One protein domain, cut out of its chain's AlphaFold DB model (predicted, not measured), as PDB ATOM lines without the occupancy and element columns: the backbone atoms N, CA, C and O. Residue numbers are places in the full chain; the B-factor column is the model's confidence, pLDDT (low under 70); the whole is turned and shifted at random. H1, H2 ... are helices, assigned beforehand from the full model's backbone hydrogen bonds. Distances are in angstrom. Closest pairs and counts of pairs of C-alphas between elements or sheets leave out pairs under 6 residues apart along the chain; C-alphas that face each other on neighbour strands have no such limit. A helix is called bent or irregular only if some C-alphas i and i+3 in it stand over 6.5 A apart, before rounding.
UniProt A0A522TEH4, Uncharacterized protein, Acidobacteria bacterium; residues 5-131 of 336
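AT A GLANCE: This is residues 5 to 131 of the 336 residues of an uncharacterized protein of Acidobacteria bacterium (UniProt A0A522TEH4). H6, H5, H4 and H2b form an up-and-down bundle, each running against the one before; H1 and H2a cross H6. The 127 printed residues include six named helices, H1 to H6 in order, and no named strand: all helix. The whole is compact, radius of gyration of the C-alphas 14.3 A, spanning 50 by 30 by 29 A.

IN THESE COORDINATES: H6, residues 105 to 131, runs 37.4 A from C-alpha 105 at (-22.438, 69.299, 80.529) to C-alpha 131 at (-34.165, 33.931, 77.387). H5 is residues 75 to 94, 27.9 A; H4 54 to 66; H3 48 to 51. H2, residues 19 to 43, assigned as one helix by its hydrogen bonds, is bent, C-alphas 27 and 30 being 9.1 A apart: arms H2a, 19 to 27, and H2b, 30 to 43. H1, residues 5 to 15, is only just irregular: C-alphas 6 and 9 are 6.7 A apart.

HOW THE PARTS SIT: H6 and H5 form a hairpin, closest C-alphas Tyr 114 and Leu 85, 5.8 A. H5 and H4 form another, Val 84 and Ala 59, 5.0 A. H2b touches H6 at a shallow tilt of 12 degrees, opposite ways, Met 30 and Cys 120, 6.1 A. H1 is about perpendicular to H6, 83 degrees, and touches its residues 114 to 119 alone, Ala 14 and Trp 115, 4.8 A. H2a touches residues 116 to 124 of H6 alone, Ala 26 and Cys 120, 5.0 A. H3 touches no helix. Every O i to N i+4 pair is within hydrogen-bond range in H2a, H2b, H4, H5 and H6, and 5 of 7 in H1; H3 is too short for one.

THE WHOLE: The farthest C-alphas, Leu 98 and Ile 131, are 50.2 A apart. The printed part has no cut and no long link. Model pLDDT is under 70 at residues 69 to 72, 96 to 103 and 131.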
ATOM      1  N   PRO A   5     -32.784  54.539  60.063       83.88
ATOM      2  CA  PRO A   5     -32.160  55.867  60.049       83.88
ATOM      3  C   PRO A   5     -32.139  56.564  61.416       83.88
ATOM      4  O   PRO A   5     -31.219  57.323  61.693       83.88
ATOM      5  N   VAL A   6     -33.122  56.289  62.280       85.75
ATOM      6  CA  VAL A   6     -33.165  56.821  63.655       85.75
ATOM      7  C   VAL A   6     -32.261  55.998  64.574       85.75
ATOM      8  O   VAL A   6     -31.586  56.528  65.454       85.75
ATOM      9  N   TRP A   7     -32.247  54.685  64.353       85.19
ATOM     10  CA  TRP A   7     -31.601  53.709  65.218       85.19
ATOM     11  C   TRP A   7     -30.078  53.628  65.057       85.19
ATOM     12  O   TRP A   7     -29.341  53.676  66.043       85.19
ATOM     13  N   ASN A   8     -29.591  53.497  63.820       84.12
ATOM     14  CA  ASN A   8     -28.180  53.217  63.543       84.12
ATOM     15  C   ASN A   8     -27.219  54.275  64.101       84.12
ATOM     16  O   ASN A   8     -26.228  53.872  64.713       84.12
ATOM     17  N   PRO A   9     -27.478  55.591  63.959       88.81
ATOM     18  CA  PRO A   9     -26.558  56.597  64.481       88.81
ATOM     19  C   PRO A   9     -26.404  56.513  66.007       88.81
ATOM     20  O   PRO A   9     -25.287  56.608  66.516       88.81
ATOM     21  N   ALA A  10     -27.491  56.239  66.737       89.94
ATOM     22  CA  ALA A  10     -27.458  56.065  68.190       89.94
ATOM     23  C   ALA A  10     -26.648  54.827  68.607       89.94
ATOM     24  O   ALA A  10     -25.847  54.877  69.542       89.94
ATOM     25  N   ILE A  11     -26.800  53.718  67.877       85.62
ATOM     26  CA  ILE A  11     -26.029  52.493  68.121       85.62
ATOM     27  C   ILE A  11     -24.551  52.666  67.775       85.62
ATOM     28  O   ILE A  11     -23.695  52.135  68.483       85.62
ATOM     29  N   TRP A  12     -24.215  53.416  66.727       85.38
ATOM     30  CA  TRP A  12     -22.823  53.749  66.428       85.38
ATOM     31  C   TRP A  12     -22.206  54.627  67.520       85.38
ATOM     32  O   TRP A  12     -21.097  54.330  67.966       85.38
ATOM     33  N   ALA A  13     -22.948  55.614  68.029       88.38
ATOM     34  CA  ALA A  13     -22.527  56.418  69.176       88.38
ATOM     35  C   ALA A  13     -22.321  55.571  70.446       88.38
ATOM     36  O   ALA A  13     -21.403  55.839  71.220       88.38
ATOM     37  N   ALA A  14     -23.121  54.516  70.643       87.25
ATOM     38  CA  ALA A  14     -22.930  53.572  71.742       87.25
ATOM     39  C   ALA A  14     -21.661  52.725  71.561       87.25
ATOM     40  O   ALA A  14     -20.927  52.499  72.518       87.25
ATOM     41  N   ARG A  15     -21.361  52.260  70.342       79.56
ATOM     42  CA  ARG A  15     -20.230  51.346  70.073       79.56
ATOM     43  C   ARG A  15     -18.859  51.930  70.345       79.56
ATOM     44  O   ARG A  15     -17.953  51.172  70.672       79.56
ATOM     45  N   VAL A  16     -18.712  53.242  70.212       85.06
ATOM     46  CA  VAL A  16     -17.452  53.927  70.519       85.06
ATOM     47  C   VAL A  16     -17.240  54.123  72.025       85.06
ATOM     48  O   VAL A  16     -16.159  54.533  72.436       85.06
ATOM     49  N   GLN A  17     -18.241  53.817  72.858       87.88
ATOM     50  CA  GLN A  17     -18.128  53.944  74.308       87.88
ATOM     51  C   GLN A  17     -17.308  52.800  74.927       87.88
ATOM     52  O   GLN A  17     -17.391  51.646  74.467       87.88
ATOM     53  N   PRO A  18     -16.589  53.074  76.034       86.00
ATOM     54  CA  PRO A  18     -15.902  52.054  76.815       86.00
ATOM     55  C   PRO A  18     -16.809  50.877  77.200       86.00
ATOM     56  O   PRO A  18     -18.003  51.036  77.464       86.00
ATOM     57  N   MET A  19     -16.231  49.676  77.264       76.25
ATOM     58  CA  MET A  19     -16.961  48.446  77.595       76.25
ATOM     59  C   MET A  19     -17.667  48.540  78.952       76.25
ATOM     60  O   MET A  19     -18.845  48.211  79.058       76.25
ATOM     61  N   ASN A  20     -16.975  49.030  79.981       83.06
ATOM     62  CA  ASN A  20     -17.554  49.198  81.314       83.06
ATOM     63  C   ASN A  20     -18.772  50.138  81.300       83.06
ATOM     64  O   ASN A  20     -19.767  49.840  81.953       83.06
ATOM     65  N   ALA A  21     -18.741  51.222  80.521       87.25
ATOM     66  CA  ALA A  21     -19.866  52.144  80.376       87.25
ATOM     67  C   ALA A  21     -21.073  51.463  79.713       87.25
ATOM     68  O   ALA A  21     -22.193  51.572  80.213       87.25
ATOM     69  N   ARG A  22     -20.847  50.699  78.637       84.44
ATOM     70  CA  ARG A  22     -21.897  49.924  77.954       84.44
ATOM     71  C   ARG A  22     -22.501  48.838  78.846       84.44
ATOM     72  O   ARG A  22     -23.723  48.710  78.912       84.44
ATOM     73  N   THR A  23     -21.668  48.085  79.558       79.56
ATOM     74  CA  THR A  23     -22.122  47.037  80.484       79.56
ATOM     75  C   THR A  23     -22.883  47.626  81.667       79.56
ATOM     76  O   THR A  23     -23.953  47.129  82.014       79.56
ATOM     77  N   ASN A  24     -22.393  48.725  82.249       84.75
ATOM     78  CA  ASN A  24     -23.102  49.427  83.317       84.75
ATOM     79  C   ASN A  24     -24.453  49.958  82.828       84.75
ATOM     80  O   ASN A  24     -25.447  49.755  83.514       84.75
ATOM     81  N   CYS A  25     -24.505  50.555  81.633       87.44
ATOM     82  CA  CYS A  25     -25.741  51.024  81.008       87.44
ATOM     83  C   CYS A  25     -26.777  49.900  80.850       87.44
ATOM     84  O   CYS A  25     -27.935  50.087  81.214       87.44
ATOM     85  N   ALA A  26     -26.369  48.728  80.352       80.88
ATOM     86  CA  ALA A  26     -27.266  47.582  80.222       80.88
ATOM     87  C   ALA A  26     -27.769  47.081  81.589       80.88
ATOM     88  O   ALA A  26     -28.939  46.746  81.731       80.88
ATOM     89  N   ARG A  27     -26.899  47.073  82.608       82.12
ATOM     90  CA  ARG A  27     -27.225  46.579  83.954       82.12
ATOM     91  C   ARG A  27     -28.165  47.500  84.736       82.12
ATOM     92  O   ARG A  27     -29.020  46.998  85.453       82.12
ATOM     93  N   ILE A  28     -27.989  48.822  84.650       86.44
ATOM     94  CA  ILE A  28     -28.840  49.773  85.393       86.44
ATOM     95  C   ILE A  28     -30.261  49.859  84.816       86.44
ATOM     96  O   ILE A  28     -31.193  50.207  85.537       86.44
ATOM     97  N   GLY A  29     -30.429  49.523  83.533       86.94
ATOM     98  CA  GLY A  29     -31.723  49.500  82.857       86.94
ATOM     99  C   GLY A  29     -32.288  50.886  82.517       86.94
ATOM    100  O   GLY A  29     -31.793  51.929  82.953       86.94
ATOM    101  N   MET A  30     -33.361  50.895  81.721       90.88
ATOM    102  CA  MET A  30     -33.922  52.124  81.147       90.88
ATOM    103  C   MET A  30     -34.433  53.095  82.210       90.88
ATOM    104  O   MET A  30     -34.191  54.294  82.108       90.88
ATOM    105  N   ALA A  31     -35.112  52.592  83.244       89.38
ATOM    106  CA  ALA A  31     -35.669  53.435  84.298       89.38
ATOM    107  C   ALA A  31     -34.579  54.277  84.981       89.38
ATOM    108  O   ALA A  31     -34.747  55.485  85.157       89.38
ATOM    109  N   GLN A  32     -33.433  53.663  85.293       90.94
ATOM    110  CA  GLN A  32     -32.323  54.374  85.913       90.94
ATOM    111  C   GLN A  32     -31.616  55.315  84.932       90.94
ATOM    112  O   GLN A  32     -31.220  56.398  85.344       90.94
ATOM    113  N   ILE A  33     -31.488  54.959  83.648       93.88
ATOM    114  CA  ILE A  33     -30.941  55.861  82.613       93.88
ATOM    115  C   ILE A  33     -31.765  57.150  82.532       93.88
ATOM    116  O   ILE A  33     -31.212  58.248  82.576       93.88
ATOM    117  N   LEU A  34     -33.093  57.018  82.459       94.81
ATOM    118  CA  LEU A  34     -33.998  58.163  82.380       94.81
ATOM    119  C   LEU A  34     -33.970  58.986  83.673       94.81
ATOM    120  O   LEU A  34     -33.947  60.213  83.616       94.81
ATOM    121  N   ASN A  35     -33.906  58.331  84.837       92.19
ATOM    122  CA  ASN A  35     -33.755  59.022  86.116       92.19
ATOM    123  C   ASN A  35     -32.419  59.779  86.212       92.19
ATOM    124  O   ASN A  35     -32.417  60.943  86.598       92.19
ATOM    125  N   ASN A  36     -31.304  59.161  85.812       91.38
ATOM    126  CA  ASN A  36     -29.986  59.800  85.810       91.38
ATOM    127  C   ASN A  36     -29.980  61.054  84.933       91.38
ATOM    128  O   ASN A  36     -29.508  62.088  85.384       91.38
ATOM    129  N   TYR A  37     -30.587  61.008  83.742       92.56
ATOM    130  CA  TYR A  37     -30.744  62.201  82.904       92.56
ATOM    131  C   TYR A  37     -31.460  63.341  83.646       92.56
ATOM    132  O   TYR A  37     -30.994  64.483  83.634       92.56
ATOM    133  N   PHE A  38     -32.567  63.045  84.334       89.56
ATOM    134  CA  PHE A  38     -33.273  64.066  85.104       89.56
ATOM    135  C   PHE A  38     -32.444  64.578  86.289       89.56
ATOM    136  O   PHE A  38     -32.403  65.790  86.498       89.56
ATOM    137  N   GLN A  39     -31.748  63.706  87.020       86.69
ATOM    138  CA  GLN A  39     -30.891  64.102  88.142       86.69
ATOM    139  C   GLN A  39     -29.703  64.953  87.683       86.69
ATOM    140  O   GLN A  39     -29.469  66.024  88.238       86.69
ATOM    141  N   ASP A  40     -29.009  64.547  86.623       82.50
ATOM    142  CA  ASP A  40     -27.885  65.291  86.052       82.50
ATOM    143  C   ASP A  40     -28.332  66.676  85.568       82.50
ATOM    144  O   ASP A  40     -27.641  67.671  85.800       82.50
ATOM    145  N   SER A  41     -29.528  66.765  84.974       79.38
ATOM    146  CA  SER A  41     -30.115  68.048  84.573       79.38
ATOM    147  C   SER A  41     -30.382  68.973  85.770       79.38
ATOM    148  O   SER A  41     -30.139  70.177  85.686       79.38
ATOM    149  N   ILE A  42     -30.829  68.432  86.907       79.69
ATOM    150  CA  ILE A  42     -31.092  69.207  88.128       79.69
ATOM    151  C   ILE A  42     -29.773  69.657  88.762       79.69
ATOM    152  O   ILE A  42     -29.604  70.840  89.052       79.69
ATOM    153  N   ASN A  43     -28.819  68.735  88.911       79.06
ATOM    154  CA  ASN A  43     -27.515  68.988  89.526       79.06
ATOM    155  C   ASN A  43     -26.709  70.050  88.770       79.06
ATOM    156  O   ASN A  43     -25.957  70.810  89.375       79.06
ATOM    157  N   CYS A  44     -26.898  70.138  87.453       78.00
ATOM    158  CA  CYS A  44     -26.237  71.133  86.614       78.00
ATOM    159  C   CYS A  44     -27.082  72.399  86.368       78.00
ATOM    160  O   CYS A  44     -26.747  73.187  85.478       78.00
ATOM    161  N   LEU A  45     -28.163  72.601  87.136       78.38
ATOM    162  CA  LEU A  45     -29.050  73.771  87.080       78.38
ATOM    163  C   LEU A  45     -29.596  74.053  85.667       78.38
ATOM    164  O   LEU A  45     -29.571  75.186  85.179       78.38
ATOM    165  N   ALA A  46     -30.085  73.011  84.987       78.31
ATOM    166  CA  ALA A  46     -30.661  73.128  83.651       78.31
ATOM    167  C   ALA A  46     -31.832  74.117  83.611       78.31
ATOM    168  O   ALA A  46     -32.826  73.966  84.325       78.31
ATOM    169  N   ASN A  47     -31.784  75.072  82.685       81.75
ATOM    170  CA  ASN A  47     -32.934  75.907  82.379       81.75
ATOM    171  C   ASN A  47     -33.679  75.271  81.207       81.75
ATOM    172  O   ASN A  47     -33.407  75.584  80.051       81.75
ATOM    173  N   ARG A  48     -34.636  74.379  81.497       79.06
ATOM    174  CA  ARG A  48     -35.338  73.559  80.484       79.06
ATOM    175  C   ARG A  48     -35.861  74.359  79.285       79.06
ATOM    176  O   ARG A  48     -35.801  73.872  78.155       79.06
ATOM    177  N   ARG A  49     -36.339  75.591  79.512       77.94
ATOM    178  CA  ARG A  49     -36.844  76.480  78.453       77.94
ATOM    179  C   ARG A  49     -35.712  77.072  77.614       77.94
ATOM    180  O   ARG A  49     -35.771  76.984  76.390       77.94
ATOM    181  N   ALA A  50     -34.697  77.663  78.244       76.12
ATOM    182  CA  ALA A  50     -33.565  78.257  77.527       76.12
ATOM    183  C   ALA A  50     -32.725  77.192  76.801       76.12
ATOM    184  O   ALA A  50     -32.294  77.383  75.660       76.12
ATOM    185  N   ASP A  51     -32.586  76.032  77.433       77.62
ATOM    186  CA  ASP A  51     -31.808  74.902  76.946       77.62
ATOM    187  C   ASP A  51     -32.570  74.097  75.883       77.62
ATOM    188  O   ASP A  51     -31.959  73.326  75.150       77.62
ATOM    189  N   GLY A  52     -33.881  74.315  75.722       82.56
ATOM    190  CA  GLY A  52     -34.697  73.632  74.715       82.56
ATOM    191  C   GLY A  52     -34.878  72.140  74.998       82.56
ATOM    192  O   GLY A  52     -34.956  71.348  74.063       82.56
ATOM    193  N   LEU A  53     -34.924  71.755  76.276       87.56
ATOM    194  CA  LEU A  53     -35.005  70.355  76.713       87.56
ATOM    195  C   LEU A  53     -36.431  69.802  76.704       87.56
ATOM    196  O   LEU A  53     -36.609  68.592  76.754       87.56
ATOM    197  N   ALA A  54     -37.449  70.662  76.574       88.81
ATOM    198  CA  ALA A  54     -38.855  70.260  76.656       88.81
ATOM    199  C   ALA A  54     -39.234  69.062  75.751       88.81
ATOM    200  O   ALA A  54     -39.903  68.158  76.250       88.81
ATOM    201  N   PRO A  55     -38.789  68.971  74.476       92.81
ATOM    202  CA  PRO A  55     -39.073  67.795  73.649       92.81
ATOM    203  C   PRO A  55     -38.416  66.510  74.172       92.81
ATOM    204  O   PRO A  55     -39.024  65.441  74.109       92.81
ATOM    205  N   ILE A  56     -37.189  66.607  74.701       94.75
ATOM    206  CA  ILE A  56     -36.466  65.469  75.288       94.75
ATOM    207  C   ILE A  56     -37.176  65.027  76.564       94.75
ATOM    208  O   ILE A  56     -37.459  63.846  76.724       94.75
ATOM    209  N   ASP A  57     -37.531  65.972  77.430       93.38
ATOM    210  CA  ASP A  57     -38.198  65.708  78.702       93.38
ATOM    211  C   ASP A  57     -39.558  65.040  78.502       93.38
ATOM    212  O   ASP A  57     -39.865  64.042  79.151       93.38
ATOM    213  N   GLN A  58     -40.360  65.546  77.560       95.00
ATOM    214  CA  GLN A  58     -41.652  64.959  77.217       95.00
ATOM    215  C   GLN A  58     -41.491  63.524  76.698       95.00
ATOM    216  O   GLN A  58     -42.234  62.630  77.110       95.00
ATOM    217  N   ALA A  59     -40.515  63.289  75.817       96.88
ATOM    218  CA  ALA A  59     -40.237  61.957  75.293       96.88
ATOM    219  C   ALA A  59     -39.725  61.005  76.388       96.88
ATOM    220  O   ALA A  59     -40.191  59.868  76.470       96.88
ATOM    221  N   ALA A  60     -38.824  61.475  77.253       96.00
ATOM    222  CA  ALA A  60     -38.256  60.713  78.358       96.00
ATOM    223  C   ALA A  60     -39.329  60.330  79.384       96.00
ATOM    224  O   ALA A  60     -39.444  59.157  79.719       96.00
ATOM    225  N   HIS A  61     -40.183  61.265  79.811       94.81
ATOM    226  CA  HIS A  61     -41.302  60.960  80.709       94.81
ATOM    227  C   HIS A  61     -42.288  59.962  80.094       94.81
ATOM    228  O   HIS A  61     -42.723  59.029  80.771       94.81
ATOM    229  N   ALA A  62     -42.613  60.116  78.806       94.50
ATOM    230  CA  ALA A  62     -43.494  59.184  78.111       94.50
ATOM    231  C   ALA A  62     -42.878  57.781  77.986       94.50
ATOM    232  O   ALA A  62     -43.605  56.788  78.049       94.50
ATOM    233  N   LEU A  63     -41.555  57.685  77.819       95.75
ATOM    234  CA  LEU A  63     -40.842  56.412  77.839       95.75
ATOM    235  C   LEU A  63     -40.824  55.807  79.245       95.75
ATOM    236  O   LEU A  63     -41.149  54.634  79.367       95.75
ATOM    237  N   THR A  64     -40.531  56.586  80.291       94.12
ATOM    238  CA  THR A  64     -40.564  56.120  81.689       94.12
ATOM    239  C   THR A  64     -41.924  55.531  82.046       94.12
ATOM    240  O   THR A  64     -41.988  54.440  82.599       94.12
ATOM    241  N   ALA A  65     -43.011  56.224  81.694       90.56
ATOM    242  CA  ALA A  65     -44.369  55.778  81.995       90.56
ATOM    243  C   ALA A  65     -44.772  54.511  81.225       90.56
ATOM    244  O   ALA A  65     -45.580  53.724  81.711       90.56
ATOM    245  N   ALA A  66     -44.233  54.320  80.020       89.69
ATOM    246  CA  ALA A  66     -44.539  53.159  79.196       89.69
ATOM    247  C   ALA A  66     -43.598  51.974  79.458       89.69
ATOM    248  O   ALA A  66     -43.951  50.852  79.100       89.69
ATOM    249  N   TRP A  67     -42.401  52.198  80.017       89.06
ATOM    250  CA  TRP A  67     -41.351  51.184  80.058       89.06
ATOM    251  C   TRP A  67     -41.784  49.955  80.862       89.06
ATOM    252  O   TRP A  67     -42.065  50.065  82.057       89.06
ATOM    253  N   PRO A  68     -41.810  48.762  80.245       78.31
ATOM    254  CA  PRO A  68     -42.225  47.571  80.953       78.31
ATOM    255  C   PRO A  68     -41.118  47.127  81.913       78.31
ATOM    256  O   PRO A  68     -39.975  46.909  81.507       78.31
ATOM    257  N   GLY A  69     -41.466  46.910  83.183       66.12
ATOM    258  CA  GLY A  69     -40.578  46.209  84.115       66.12
ATOM    259  C   GLY A  69     -40.325  44.760  83.670       66.12
ATOM    260  O   GLY A  69     -39.190  44.286  83.663       66.12
ATOM    261  N   ALA A  70     -41.366  44.070  83.187       59.38
ATOM    262  CA  ALA A  70     -41.327  42.686  82.704       59.38
ATOM    263  C   ALA A  70     -42.181  42.503  81.427       59.38
ATOM    264  O   ALA A  70     -43.041  43.326  81.140       59.38
ATOM    265  N   GLY A  71     -41.958  41.425  80.661       61.06
ATOM    266  CA  GLY A  71     -42.697  41.135  79.416       61.06
ATOM    267  C   GLY A  71     -42.076  41.671  78.109       61.06
ATOM    268  O   GLY A  71     -41.032  42.315  78.133       61.06
ATOM    269  N   PRO A  72     -42.641  41.346  76.937       63.94
ATOM    270  CA  PRO A  72     -42.088  41.755  75.643       63.94
ATOM    271  C   PRO A  72     -42.190  43.273  75.417       63.94
ATOM    272  O   PRO A  72     -43.110  43.927  75.904       63.94
ATOM    273  N   LEU A  73     -41.259  43.836  74.640       73.31
ATOM    274  CA  LEU A  73     -41.339  45.235  74.210       73.31
ATOM    275  C   LEU A  73     -42.376  45.366  73.086       73.31
ATOM    276  O   LEU A  73     -42.324  44.629  72.102       73.31
ATOM    277  N   SER A  74     -43.321  46.293  73.243       80.31
ATOM    278  CA  SER A  74     -44.415  46.513  72.294       80.31
ATOM    279  C   SER A  74     -44.097  47.622  71.285       80.31
ATOM    280  O   SER A  74     -43.184  48.424  71.480       80.31
ATOM    281  N   ALA A  75     -44.915  47.736  70.232       83.81
ATOM    282  CA  ALA A  75     -44.822  48.834  69.264       83.81
ATOM    283  C   ALA A  75     -44.947  50.228  69.916       83.81
ATOM    284  O   ALA A  75     -44.373  51.197  69.421       83.81
ATOM    285  N   LEU A  76     -45.647  50.327  71.054       86.62
ATOM    286  CA  LEU A  76     -45.696  51.554  71.846       86.62
ATOM    287  C   LEU A  76     -44.305  51.921  72.375       86.62
ATOM    288  O   LEU A  76     -43.908  53.079  72.269       86.62
ATOM    289  N   ILE A  77     -43.545  50.953  72.898       89.44
ATOM    290  CA  ILE A  77     -42.182  51.194  73.393       89.44
ATOM    291  C   ILE A  77     -41.266  51.623  72.258       89.44
ATOM    292  O   ILE A  77     -40.528  52.592  72.418       89.44
ATOM    293  N   ASP A  78     -41.363  50.979  71.095       89.00
ATOM    294  CA  ASP A  78     -40.607  51.376  69.906       89.00
ATOM    295  C   ASP A  78     -40.858  52.847  69.557       89.00
ATOM    296  O   ASP A  78     -39.913  53.600  69.313       89.00
ATOM    297  N   ALA A  79     -42.121  53.282  69.580       91.31
ATOM    298  CA  ALA A  79     -42.490  54.668  69.312       91.31
ATOM    299  C   ALA A  79     -41.945  55.631  70.381       91.31
ATOM    300  O   ALA A  79     -41.453  56.709  70.043       91.31
ATOM    301  N   ARG A  80     -41.977  55.249  71.666       95.00
ATOM    302  CA  ARG A  80     -41.432  56.076  72.758       95.00
ATOM    303  C   ARG A  80     -39.913  56.194  72.698       95.00
ATOM    304  O   ARG A  80     -39.390  57.293  72.846       95.00
ATOM    305  N   VAL A  81     -39.208  55.105  72.403       94.62
ATOM    306  CA  VAL A  81     -37.759  55.142  72.179       94.62
ATOM    307  C   VAL A  81     -37.430  55.982  70.949       94.62
ATOM    308  O   VAL A  81     -36.565  56.847  71.024       94.62
ATOM    309  N   THR A  82     -38.165  55.812  69.846       95.25
ATOM    310  CA  THR A  82     -38.014  56.643  68.638       95.25
ATOM    311  C   THR A  82     -38.161  58.131  68.962       95.25
ATOM    312  O   THR A  82     -37.355  58.939  68.503       95.25
ATOM    313  N   ALA A  83     -39.145  58.501  69.788       96.88
ATOM    314  CA  ALA A  83     -39.346  59.883  70.214       96.88
ATOM    315  C   ALA A  83     -38.145  60.431  71.004       96.88
ATOM    316  O   ALA A  83     -37.696  61.539  70.715       96.88
ATOM    317  N   VAL A  84     -37.585  59.653  71.940       97.31
ATOM    318  CA  VAL A  84     -36.383  60.051  72.698       97.31
ATOM    319  C   VAL A  84     -35.187  60.232  71.764       97.31
ATOM    320  O   VAL A  84     -34.514  61.262  71.821       97.31
ATOM    321  N   LEU A  85     -34.944  59.271  70.867       97.00
ATOM    322  CA  LEU A  85     -33.824  59.323  69.928       97.00
ATOM    323  C   LEU A  85     -33.930  60.520  68.972       97.00
ATOM    324  O   LEU A  85     -32.946  61.232  68.776       97.00
ATOM    325  N   ASN A  86     -35.121  60.787  68.430       96.62
ATOM    326  CA  ASN A  86     -35.362  61.941  67.564       96.62
ATOM    327  C   ASN A  86     -35.188  63.267  68.313       96.62
ATOM    328  O   ASN A  86     -34.572  64.189  67.780       96.62
ATOM    329  N   ALA A  87     -35.694  63.368  69.547       95.25
ATOM    330  CA  ALA A  87     -35.548  64.574  70.355       95.25
ATOM    331  C   ALA A  87     -34.072  64.864  70.672       95.25
ATOM    332  O   ALA A  87     -33.613  65.990  70.472       95.25
ATOM    333  N   CYS A  88     -33.308  63.845  71.081       95.38
ATOM    334  CA  CYS A  88     -31.879  63.987  71.360       95.38
ATOM    335  C   CYS A  88     -31.085  64.334  70.095       95.38
ATOM    336  O   CYS A  88     -30.297  65.274  70.105       95.38
ATOM    337  N   SER A  89     -31.310  63.617  68.988       94.56
ATOM    338  CA  SER A  89     -30.612  63.867  67.720       94.56
ATOM    339  C   SER A  89     -30.906  65.266  67.169       94.56
ATOM    340  O   SER A  89     -29.981  65.979  66.772       94.56
ATOM    341  N   SER A  90     -32.171  65.700  67.209       91.88
ATOM    342  CA  SER A  90     -32.561  67.053  66.804       91.88
ATOM    343  C   SER A  90     -31.877  68.111  67.668       91.88
ATOM    344  O   SER A  90     -31.345  69.084  67.135       91.88
ATOM    345  N   TRP A  91     -31.813  67.905  68.987       91.69
ATOM    346  CA  TRP A  91     -31.120  68.822  69.889       91.69
ATOM    347  C   TRP A  91     -29.617  68.893  69.588       91.69
ATOM    348  O   TRP A  91     -29.084  69.988  69.408       91.69
ATOM    349  N   LEU A  92     -28.952  67.740  69.449       89.56
ATOM    350  CA  LEU A  92     -27.514  67.645  69.160       89.56
ATOM    351  C   LEU A  92     -27.140  68.272  67.808       89.56
ATOM    352  O   LEU A  92     -26.041  68.798  67.658       89.56
ATOM    353  N   THR A  93     -28.052  68.235  66.835       86.25
ATOM    354  CA  THR A  93     -27.822  68.789  65.491       86.25
ATOM    355  C   THR A  93     -28.112  70.288  65.431       86.25
ATOM    356  O   THR A  93     -27.353  71.053  64.837       86.25
ATOM    357  N   ASN A  94     -29.220  70.723  66.035       80.19
ATOM    358  CA  ASN A  94     -29.795  72.039  65.768       80.19
ATOM    359  C   ASN A  94     -29.516  73.073  66.862       80.19
ATOM    360  O   ASN A  94     -29.709  74.269  66.619       80.19
ATOM    361  N   ARG A  95     -29.118  72.673  68.081       70.81
ATOM    362  CA  ARG A  95     -29.131  73.629  69.193       70.81
ATOM    363  C   ARG A  95     -27.925  74.564  69.182       70.81
ATOM    364  O   ARG A  95     -26.789  74.205  69.489       70.81
ATOM    365  N   ARG A  96     -28.239  75.828  68.904       63.53
ATOM    366  CA  ARG A  96     -27.381  76.990  69.116       63.53
ATOM    367  C   ARG A  96     -28.075  77.942  70.092       63.53
ATOM    368  O   ARG A  96     -29.283  78.149  69.993       63.53
ATOM    369  N   PHE A  97     -27.328  78.515  71.026       57.94
ATOM    370  CA  PHE A  97     -27.769  79.605  71.889       57.94
ATOM    371  C   PHE A  97     -27.038  80.875  71.455       57.94
ATOM    372  O   PHE A  97     -25.812  80.886  71.397       57.94
ATOM    373  N   LEU A  98     -27.784  81.924  71.086       57.78
ATOM    374  CA  LEU A  98     -27.228  83.192  70.579       57.78
ATOM    375  C   LEU A  98     -26.215  83.010  69.424       57.78
ATOM    376  O   LEU A  98     -25.201  83.692  69.361       57.78
ATOM    377  N   GLY A  99     -26.463  82.054  68.522       60.66
ATOM    378  CA  GLY A  99     -25.567  81.752  67.396       60.66
ATOM    379  C   GLY A  99     -24.383  80.833  67.727       60.66
ATOM    380  O   GLY A  99     -23.791  80.274  66.803       60.66
ATOM    381  N   PHE A 100     -24.098  80.578  69.007       52.97
ATOM    382  CA  PHE A 100     -23.040  79.672  69.459       52.97
ATOM    383  C   PHE A 100     -23.581  78.277  69.757       52.97
ATOM    384  O   PHE A 100     -24.702  78.114  70.237       52.97
ATOM    385  N   ARG A 101     -22.785  77.242  69.480       64.44
ATOM    386  CA  ARG A 101     -23.132  75.865  69.853       64.44
ATOM    387  C   ARG A 101     -23.190  75.762  71.380       64.44
ATOM    388  O   ARG A 101     -22.289  76.244  72.060       64.44
ATOM    389  N   VAL A 102     -24.248  75.155  71.914       66.44
ATOM    390  CA  VAL A 102     -24.352  74.899  73.358       66.44
ATOM    391  C   VAL A 102     -23.396  73.759  73.704       66.44
ATOM    392  O   VAL A 102     -23.639  72.627  73.304       66.44
ATOM    393  N   THR A 103     -22.316  74.059  74.424       64.88
ATOM    394  CA  THR A 103     -21.279  73.089  74.815       64.88
ATOM    395  C   THR A 103     -21.278  72.831  76.326       64.88
ATOM    396  O   THR A 103     -21.924  73.539  77.103       64.88
ATOM    397  N   GLY A 104     -20.532  71.814  76.762       76.75
ATOM    398  CA  GLY A 104     -20.338  71.480  78.177       76.75
ATOM    399  C   GLY A 104     -21.237  70.338  78.647       76.75
ATOM    400  O   GLY A 104     -21.496  69.397  77.897       76.75
ATOM    401  N   TRP A 105     -21.715  70.408  79.892       79.62
ATOM    402  CA  TRP A 105     -22.438  69.299  80.529       79.62
ATOM    403  C   TRP A 105     -23.693  68.863  79.749       79.62
ATOM    404  O   TRP A 105     -23.998  67.677  79.703       79.62
ATOM    405  N   ARG A 106     -24.390  69.800  79.087       83.81
ATOM    406  CA  ARG A 106     -25.641  69.545  78.342       83.81
ATOM    407  C   ARG A 106     -25.430  68.631  77.149       83.81
ATOM    408  O   ARG A 106     -26.153  67.656  76.977       83.81
ATOM    409  N   GLU A 107     -24.430  68.954  76.333       85.75
ATOM    410  CA  GLU A 107     -24.086  68.157  75.158       85.75
ATOM    411  C   GLU A 107     -23.661  66.752  75.585       85.75
ATOM    412  O   GLU A 107     -24.141  65.774  75.019       85.75
ATOM    413  N   ALA A 108     -22.856  66.649  76.647       87.00
ATOM    414  CA  ALA A 108     -22.457  65.366  77.212       87.00
ATOM    415  C   ALA A 108     -23.654  64.557  77.746       87.00
ATOM    416  O   ALA A 108     -23.770  63.376  77.429       87.00
ATOM    417  N   ALA A 109     -24.568  65.177  78.498       89.12
ATOM    418  CA  ALA A 109     -25.738  64.513  79.074       89.12
ATOM    419  C   ALA A 109     -26.734  64.041  78.003       89.12
ATOM    420  O   ALA A 109     -27.256  62.931  78.084       89.12
ATOM    421  N   ILE A 110     -26.971  64.848  76.967       92.00
ATOM    422  CA  ILE A 110     -27.901  64.499  75.881       92.00
ATOM    423  C   ILE A 110     -27.277  63.463  74.950       92.00
ATOM    424  O   ILE A 110     -27.961  62.531  74.531       92.00
ATOM    425  N   ALA A 111     -25.974  63.563  74.671       91.81
ATOM    426  CA  ALA A 111     -25.251  62.509  73.970       91.81
ATOM    427  C   ALA A 111     -25.281  61.197  74.767       91.81
ATOM    428  O   ALA A 111     -25.503  60.140  74.176       91.81
ATOM    429  N   ALA A 112     -25.117  61.262  76.095       93.62
ATOM    430  CA  ALA A 112     -25.222  60.107  76.978       93.62
ATOM    431  C   ALA A 112     -26.615  59.477  76.921       93.62
ATOM    432  O   ALA A 112     -26.715  58.296  76.602       93.62
ATOM    433  N   LEU A 113     -27.679  60.260  77.127       95.56
ATOM    434  CA  LEU A 113     -29.058  59.785  77.010       95.56
ATOM    435  C   LEU A 113     -29.308  59.130  75.643       95.56
ATOM    436  O   LEU A 113     -29.844  58.027  75.574       95.56
ATOM    437  N   TYR A 114     -28.854  59.766  74.559       95.69
ATOM    438  CA  TYR A 114     -29.042  59.281  73.193       95.69
ATOM    439  C   TYR A 114     -28.491  57.866  72.984       95.69
ATOM    440  O   TYR A 114     -29.221  56.968  72.550       95.69
ATOM    441  N   TRP A 115     -27.217  57.642  73.312       94.06
ATOM    442  CA  TRP A 115     -26.614  56.327  73.110       94.06
ATOM    443  C   TRP A 115     -27.063  55.317  74.171       94.06
ATOM    444  O   TRP A 115     -27.251  54.147  73.838       94.06
ATOM    445  N   GLN A 116     -27.270  55.741  75.424       95.12
ATOM    446  CA  GLN A 116     -27.678  54.854  76.518       95.12
ATOM    447  C   GLN A 116     -29.085  54.307  76.300       95.12
ATOM    448  O   GLN A 116     -29.300  53.108  76.471       95.12
ATOM    449  N   THR A 117     -30.035  55.138  75.859       94.44
ATOM    450  CA  THR A 117     -31.389  54.684  75.521       94.44
ATOM    451  C   THR A 117     -31.352  53.650  74.394       94.44
ATOM    452  O   THR A 117     -31.958  52.584  74.519       94.44
ATOM    453  N   ALA A 118     -30.604  53.906  73.316       91.06
ATOM    454  CA  ALA A 118     -30.475  52.937  72.229       91.06
ATOM    455  C   ALA A 118     -29.789  51.640  72.693       91.06
ATOM    456  O   ALA A 118     -30.253  50.536  72.401       91.06
ATOM    457  N   TRP A 119     -28.706  51.744  73.463       88.31
ATOM    458  CA  TRP A 119     -27.975  50.581  73.956       88.31
ATOM    459  C   TRP A 119     -28.819  49.729  74.907       88.31
ATOM    460  O   TRP A 119     -28.954  48.526  74.697       88.31
ATOM    461  N   CYS A 120     -29.452  50.347  75.905       88.25
ATOM    462  CA  CYS A 120     -30.296  49.646  76.864       88.25
ATOM    463  C   CYS A 120     -31.509  48.996  76.196       88.25
ATOM    464  O   CYS A 120     -31.754  47.817  76.439       88.25
ATOM    465  N   TYR A 121     -32.209  49.692  75.291       88.00
ATOM    466  CA  TYR A 121     -33.299  49.068  74.535       88.00
ATOM    467  C   TYR A 121     -32.807  47.860  73.728       88.00
ATOM    468  O   TYR A 121     -33.484  46.834  73.703       88.00
ATOM    469  N   SER A 122     -31.623  47.940  73.106       82.62
ATOM    470  CA  SER A 122     -31.036  46.805  72.376       82.62
ATOM    471  C   SER A 122     -30.812  45.605  73.287       82.62
ATOM    472  O   SER A 122     -31.185  44.487  72.936       82.62
ATOM    473  N   CYS A 123     -30.192  45.840  74.445       80.56
ATOM    474  CA  CYS A 123     -29.884  44.807  75.426       80.56
ATOM    475  C   CYS A 123     -31.149  44.173  75.997       80.56
ATOM    476  O   CYS A 123     -31.237  42.953  76.047       80.56
ATOM    477  N   ASP A 124     -32.154  44.974  76.336       80.44
ATOM    478  CA  ASP A 124     -33.415  44.485  76.889       80.44
ATOM    479  C   ASP A 124     -34.212  43.683  75.856       80.44
ATOM    480  O   ASP A 124     -34.715  42.599  76.154       80.44
ATOM    481  N   ASN A 125     -34.284  44.171  74.617       78.50
ATOM    482  CA  ASN A 125     -34.946  43.454  73.530       78.50
ATOM    483  C   ASN A 125     -34.233  42.123  73.234       78.50
ATOM    484  O   ASN A 125     -34.875  41.074  73.138       78.50
ATOM    485  N   TYR A 126     -32.897  42.147  73.180       76.19
ATOM    486  CA  TYR A 126     -32.075  40.955  72.995       76.19
ATOM    487  C   TYR A 126     -32.240  39.958  74.139       76.19
ATOM    488  O   TYR A 126     -32.542  38.800  73.880       76.19
ATOM    489  N   ALA A 127     -32.106  40.389  75.395       74.81
ATOM    490  CA  ALA A 127     -32.184  39.518  76.561       74.81
ATOM    491  C   ALA A 127     -33.549  38.832  76.679       74.81
ATOM    492  O   ALA A 127     -33.606  37.630  76.925       74.81
ATOM    493  N   ARG A 128     -34.648  39.560  76.438       73.62
ATOM    494  CA  ARG A 128     -36.009  38.989  76.451       73.62
ATOM    495  C   ARG A 128     -36.174  37.909  75.383       73.62
ATOM    496  O   ARG A 128     -36.686  36.831  75.678       73.62
ATOM    497  N   ARG A 129     -35.702  38.167  74.160       72.62
ATOM    498  CA  ARG A 129     -35.741  37.191  73.057       72.62
ATOM    499  C   ARG A 129     -34.802  36.008  73.294       72.62
ATOM    500  O   ARG A 129     -35.175  34.875  73.012       72.62
ATOM    501  N   ALA A 130     -33.612  36.263  73.831       71.25
ATOM    502  CA  ALA A 130     -32.600  35.257  74.118       71.25
ATOM    503  C   ALA A 130     -33.062  34.276  75.199       71.25
ATOM    504  O   ALA A 130     -32.962  33.072  74.996       71.25
ATOM    505  N   ILE A 131     -33.629  34.771  76.304       68.50
ATOM    506  CA  ILE A 131     -34.165  33.931  77.387       68.50
ATOM    507  C   ILE A 131     -35.272  33.008  76.864       68.50
ATOM    508  O   ILE A 131     -35.264  31.815  77.155       68.50
TER     509      ILE A 131